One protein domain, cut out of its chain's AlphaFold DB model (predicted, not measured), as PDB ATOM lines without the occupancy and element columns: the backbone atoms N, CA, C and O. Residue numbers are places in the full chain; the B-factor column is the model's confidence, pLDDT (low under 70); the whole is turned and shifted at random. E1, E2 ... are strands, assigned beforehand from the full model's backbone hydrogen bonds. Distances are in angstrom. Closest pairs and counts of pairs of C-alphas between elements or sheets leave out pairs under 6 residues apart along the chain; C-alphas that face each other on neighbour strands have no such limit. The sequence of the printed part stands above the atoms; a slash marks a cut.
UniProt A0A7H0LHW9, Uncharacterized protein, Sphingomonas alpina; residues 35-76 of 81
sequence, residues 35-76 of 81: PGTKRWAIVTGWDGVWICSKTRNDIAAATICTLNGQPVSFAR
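What this domain is: This is residues 35 to 76 of the 81 residues of an uncharacterized protein of Sphingomonas alpina (UniProt A0A7H0LHW9). What does one see first? A small, strongly twisted sheet of three strands, E1, E2 and E3, in which the long strand E1 bends sharply at residue 44, and its earlier residues run out beyond the short strands E2 and E3 toward E4. E4 lies outside that sheet, and the chain after it folds back beside it in a small turn, where residues 70 to 71 pair antiparallel with residues 66 to 67 of E4. What is it made of? The printed part has 42 residues with four named strands, in the order E1, E2, E3, E4, and no named helix; the sheet runs E1, E2, E3, antiparallel throughout, and the class is all strand. How large is its outline? It is compact and rounded, with a radius of gyration of the C-alphas of 10.2 A and spans of 23 by 23 by 20 A.

Where its parts are: Where is the sheet? E1 holds residues 37 to 47, 22.6 A from first to last C-alpha, and begins at C-alpha 37 at (322.376, 266.774, 251.503). E2 holds residues 50 to 53, 9.8 A long, and E3 holds residues 56 to 60, 10.7 A long, with C-alpha 60 at (309.177, 266.453, 256.625). Where is the last strand? E4 holds residues 64 to 67, 7.7 A long, and ends at C-alpha 67 at (313.850, 279.106, 258.725).

How they stand to each other: How are the sheet's strands joined? E1, E2 and E3 form a meander, each strand the antiparallel neighbour of the one before, with E2 the inner strand. E1 and E2 are a hairpin: N 44 and O 52 are 2.9 A apart and N 47 and O 50 are 2.9 A apart, both within hydrogen-bond range. E2 and E3 are a hairpin at 141 degrees between directions, with N 53 and O 56 within hydrogen-bond range at 2.7 A. How far does E1 follow E2? C-alphas 42 and 53 face each other at 5.6 A, and C-alphas 47 and 50 at 5.1 A; E1 bends by 96 degrees at residue 44. Where does E4 stand? E4 pairs with no named strand. E1 and E4 are near each other, with 9 pairs of C-alphas within 10 A. E3 and E4 meet only through their link, and E2 and E4 are apart.

The domain as a whole: How far does it reach? The two C-alphas farthest apart, those of Lys 54 and Arg 76, are 27.8 A apart. Is it continuous? The printed part has no cut, and the three links between the strands are tight. Where is the model unsure? The mean pLDDT of the printed part is 90.8, and residue 76 alone is under 70.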
ATOM      1  N   PRO A  35     321.146 261.501 250.952       81.25
ATOM      2  CA  PRO A  35     321.991 260.910 252.011       81.25
ATOM      3  C   PRO A  35     322.703 261.932 252.939       81.25
ATOM      4  O   PRO A  35     323.873 261.783 253.264       81.25
ATOM      5  N   GLY A  36     322.018 262.996 253.365       82.19
ATOM      6  CA  GLY A  36     322.568 264.061 254.225       82.19
ATOM      7  C   GLY A  36     322.720 265.415 253.525       82.19
ATOM      8  O   GLY A  36     323.184 266.384 254.125       82.19
ATOM      9  N   THR A  37     322.312 265.521 252.259       88.19
ATOM     10  CA  THR A  37     322.376 266.774 251.503       88.19
ATOM     11  C   THR A  37     321.425 267.813 252.092       88.19
ATOM     12  O   THR A  37     320.213 267.592 252.151       88.19
ATOM     13  N   LYS A  38     321.962 268.981 252.457       90.94
ATOM     14  CA  LYS A  38     321.156 270.153 252.807       90.94
ATOM     15  C   LYS A  38     320.609 270.798 251.539       90.94
ATOM     16  O   LYS A  38     321.347 271.046 250.589       90.94
ATOM     17  N   ARG A  39     319.309 271.064 251.521       92.31
ATOM     18  CA  ARG A  39     318.605 271.736 250.424       92.31
ATOM     19  C   ARG A  39     317.758 272.854 250.997       92.31
ATOM     20  O   ARG A  39     317.350 272.780 252.151       92.31
ATOM     21  N   TRP A  40     317.479 273.867 250.190       93.62
ATOM     22  CA  TRP A  40     316.556 274.931 250.561       93.62
ATOM     23  C   TRP A  40     315.333 274.919 249.646       93.62
ATOM     24  O   TRP A  40     315.415 274.481 248.498       93.62
ATOM     25  N   ALA A  41     314.207 275.393 250.165       94.38
ATOM     26  CA  ALA A  41     312.962 275.532 249.425       94.38
ATOM     27  C   ALA A  41     312.151 276.723 249.946       94.38
ATOM     28  O   ALA A  41     312.330 277.152 251.086       94.38
ATOM     29  N   ILE A  42     311.261 277.243 249.098       96.44
ATOM     30  CA  ILE A  42     310.221 278.191 249.507       96.44
ATOM     31  C   ILE A  42     308.946 277.405 249.777       96.44
ATOM     32  O   ILE A  42     308.509 276.632 248.920       96.44
ATOM     33  N   VAL A  43     308.371 277.602 250.959       96.25
ATOM     34  CA  VAL A  43     307.116 276.974 251.364       96.25
ATOM     35  C   VAL A  43     305.988 277.514 250.492       96.25
ATOM     36  O   VAL A  43     305.754 278.719 250.440       96.25
ATOM     37  N   THR A  44     305.272 276.623 249.814       96.75
ATOM     38  CA  THR A  44     304.074 276.961 249.027       96.75
ATOM     39  C   THR A  44     302.786 276.516 249.708       96.75
ATOM     40  O   THR A  44     301.713 276.981 249.339       96.75
ATOM     41  N   GLY A  45     302.878 275.642 250.711       94.75
ATOM     42  CA  GLY A  45     301.729 275.139 251.451       94.75
ATOM     43  C   GLY A  45     302.032 273.819 252.150       94.75
ATOM     44  O   GLY A  45     303.191 273.482 252.401       94.75
ATOM     45  N   TRP A  46     300.969 273.076 252.441       94.38
ATOM     46  CA  TRP A  46     301.011 271.802 253.150       94.38
ATOM     47  C   TRP A  46     300.137 270.771 252.440       94.38
ATOM     48  O   TRP A  46     299.038 271.108 252.003       94.38
ATOM     49  N   ASP A  47     300.600 269.525 252.405       92.56
ATOM     50  CA  ASP A  47     299.816 268.360 251.999       92.56
ATOM     51  C   ASP A  47     299.821 267.333 253.137       92.56
ATOM     52  O   ASP A  47     300.816 266.655 253.411       92.56
ATOM     53  N   GLY A  48     298.728 267.291 253.901       91.38
ATOM     54  CA  GLY A  48     298.640 266.486 255.118       91.38
ATOM     55  C   GLY A  48     299.707 266.868 256.153       91.38
ATOM     56  O   GLY A  48     299.569 267.869 256.862       91.38
ATOM     57  N   VAL A  49     300.746 266.039 256.281       90.94
ATOM     58  CA  VAL A  49     301.895 266.235 257.193       90.94
ATOM     59  C   VAL A  49     303.150 266.752 256.482       90.94
ATOM     60  O   VAL A  49     304.140 267.073 257.139       90.94
ATOM     61  N   TRP A  50     303.114 266.832 255.152       93.50
ATOM     62  CA  TRP A  50     304.248 267.194 254.318       93.50
ATOM     63  C   TRP A  50     304.217 268.671 253.955       93.50
ATOM     64  O   TRP A  50     303.166 269.248 253.668       93.50
ATOM     65  N   ILE A  51     305.393 269.286 253.955       94.25
ATOM     66  CA  ILE A  51     305.571 270.656 253.495       94.25
ATOM     67  C   ILE A  51     305.764 270.623 251.984       94.25
ATOM     68  O   ILE A  51     306.572 269.854 251.457       94.25
ATOM     69  N   CYS A  52     305.020 271.485 251.299       94.81
ATOM     70  CA  CYS A  52     305.094 271.643 249.859       94.81
ATOM     71  C   CYS A  52     305.949 272.848 249.479       94.81
ATOM     72  O   CYS A  52     305.998 273.870 250.167       94.81
ATOM     73  N   SER A  53     306.611 272.713 248.341       93.44
ATOM     74  CA  SER A  53     307.390 273.733 247.661       93.44
ATOM     75  C   SER A  53     307.183 273.590 246.159       93.44
ATOM     76  O   SER A  53     306.664 272.581 245.687       93.44
ATOM     77  N   LYS A  54     307.666 274.555 245.372       88.69
ATOM     78  CA  LYS A  54     307.523 274.514 243.908       88.69
ATOM     79  C   LYS A  54     308.079 273.232 243.262       88.69
ATOM     80  O   LYS A  54     307.635 272.864 242.181       88.69
ATOM     81  N   THR A  55     309.062 272.580 243.885       84.88
ATOM     82  CA  THR A  55     309.765 271.419 243.310       84.88
ATOM     83  C   THR A  55     309.626 270.132 244.120       84.88
ATOM     84  O   THR A  55     310.092 269.090 243.661       84.88
ATOM     85  N   ARG A  56     309.034 270.181 245.320       86.00
ATOM     86  CA  ARG A  56     308.936 269.041 246.245       86.00
ATOM     87  C   ARG A  56     307.727 269.153 247.155       86.00
ATOM     88  O   ARG A  56     307.531 270.213 247.745       86.00
ATOM     89  N   ASN A  57     307.027 268.037 247.339       89.44
ATOM     90  CA  ASN A  57     305.827 267.917 248.175       89.44
ATOM     91  C   ASN A  57     306.000 266.881 249.304       89.44
ATOM     92  O   ASN A  57     305.028 266.428 249.891       89.44
ATOM     93  N   ASP A  58     307.239 266.484 249.590       89.44
ATOM     94  CA  ASP A  58     307.617 265.372 250.470       89.44
ATOM     95  C   ASP A  58     308.573 265.815 251.596       89.44
ATOM     96  O   ASP A  58     309.397 265.046 252.095       89.44
ATOM     97  N   ILE A  59     308.500 267.085 252.006       91.88
ATOM     98  CA  ILE A  59     309.421 267.649 252.998       91.88
ATOM     99  C   ILE A  59     308.853 267.435 254.406       91.88
ATOM    100  O   ILE A  59     307.836 268.019 254.779       91.88
ATOM    101  N   ALA A  60     309.526 266.617 255.216       91.62
ATOM    102  CA  ALA A  60     309.177 266.453 256.625       91.62
ATOM    103  C   ALA A  60     309.627 267.673 257.442       91.62
ATOM    104  O   ALA A  60     310.806 268.020 257.446       91.62
ATOM    105  N   ALA A  61     308.722 268.255 258.232       93.25
ATOM    106  CA  ALA A  61     309.037 269.363 259.146       93.25
ATOM    107  C   ALA A  61     310.234 269.071 260.066       93.25
ATOM    108  O   ALA A  61     311.032 269.943 260.398       93.25
ATOM    109  N   ALA A  62     310.371 267.808 260.445       92.06
ATOM    110  CA  ALA A  62     311.380 267.339 261.368       92.06
ATOM    111  C   ALA A  62     312.809 267.336 260.780       92.06
ATOM    112  O   ALA A  62     313.781 267.247 261.521       92.06
ATOM    113  N   THR A  63     312.965 267.444 259.454       91.31
ATOM    114  CA  THR A  63     314.286 267.541 258.808       91.31
ATOM    115  C   THR A  63     314.730 268.982 258.559       91.31
ATOM    116  O   THR A  63     315.836 269.188 258.044       91.31
ATOM    117  N   ILE A  64     313.899 269.969 258.914       92.94
ATOM    118  CA  ILE A  64     314.223 271.392 258.796       92.94
ATOM    119  C   ILE A  64     315.269 271.766 259.839       92.94
ATOM    120  O   ILE A  64     315.150 271.424 261.011       92.94
ATOM    121  N   CYS A  65     316.280 272.499 259.389       92.00
ATOM    122  CA  CYS A  65     317.365 273.004 260.216       92.00
ATOM    123  C   CYS A  65     317.468 274.534 260.211       92.00
ATOM    124  O   CYS A  65     318.031 275.094 261.151       92.00
ATOM    125  N   THR A  66     316.918 275.231 259.205       94.25
ATOM    126  CA  THR A  66     316.790 276.700 259.244       94.25
ATOM    127  C   THR A  66     315.466 277.196 258.665       94.25
ATOM    128  O   THR A  66     314.910 276.587 257.748       94.25
ATOM    129  N   LEU A  67     314.997 278.330 259.187       95.88
ATOM    130  CA  LEU A  67     313.850 279.106 258.725       95.88
ATOM    131  C   LEU A  67     314.296 280.553 258.509       95.88
ATOM    132  O   LEU A  67     314.768 281.202 259.437       95.88
ATOM    133  N   ASN A  68     314.178 281.056 257.283       94.88
ATOM    134  CA  ASN A  68     314.584 282.406 256.885       94.88
ATOM    135  C   ASN A  68     316.022 282.756 257.315       94.88
ATOM    136  O   ASN A  68     316.323 283.875 257.719       94.88
ATOM    137  N   GLY A  69     316.920 281.768 257.242       92.31
ATOM    138  CA  GLY A  69     318.323 281.904 257.644       92.31
ATOM    139  C   GLY A  69     318.589 281.722 259.141       92.31
ATOM    140  O   GLY A  69     319.750 281.602 259.518       92.31
ATOM    141  N   GLN A  70     317.556 281.626 259.979       93.69
ATOM    142  CA  GLN A  70     317.702 281.382 261.413       93.69
ATOM    143  C   GLN A  70     317.671 279.880 261.724       93.69
ATOM    144  O   GLN A  70     316.809 279.172 261.192       93.69
ATOM    145  N   PRO A  71     318.580 279.360 262.567       92.62
ATOM    146  CA  PRO A  71     318.530 277.975 263.022       92.62
ATOM    147  C   PRO A  71     317.208 277.665 263.728       92.62
ATOM    148  O   PRO A  71     316.779 278.410 264.607       92.62
ATOM    149  N   VAL A  72     316.567 276.556 263.362       91.81
ATOM    150  CA  VAL A  72     315.322 276.106 263.993       91.81
ATOM    151  C   VAL A  72     315.302 274.587 264.102       91.81
ATOM    152  O   VAL A  72     315.822 273.886 263.237       91.81
ATOM    153  N   SER A  73     314.663 274.087 265.156       89.25
ATOM    154  CA  SER A  73     314.227 272.697 265.260       89.25
ATOM    155  C   SER A  73     312.761 272.691 265.658       89.25
ATOM    156  O   SER A  73     312.394 273.242 266.695       89.25
ATOM    157  N   PHE A  74     311.917 272.071 264.837       88.31
ATOM    158  CA  PHE A  74     310.495 271.942 265.156       88.31
ATOM    159  C   PHE A  74     310.203 270.770 266.087       88.31
ATOM    160  O   PHE A  74     309.169 270.753 266.753       88.31
ATOM    161  N   ALA A  75     311.115 269.808 266.170       78.62
ATOM    162  CA  ALA A  75     311.025 268.743 267.143       78.62
ATOM    163  C   ALA A  75     311.731 269.156 268.440       78.62
ATOM    164  O   ALA A  75     312.842 269.694 268.412       78.62
ATOM    165  N   ARG A  76     311.093 268.909 269.587       66.81
ATOM    166  CA  ARG A  76     311.758 269.049 270.885       66.81
ATOM    167  C   ARG A  76     312.714 267.867 271.066       66.81
ATOM    168  O   ARG A  76     312.263 266.730 271.117       66.81
TER     169      ARG A  76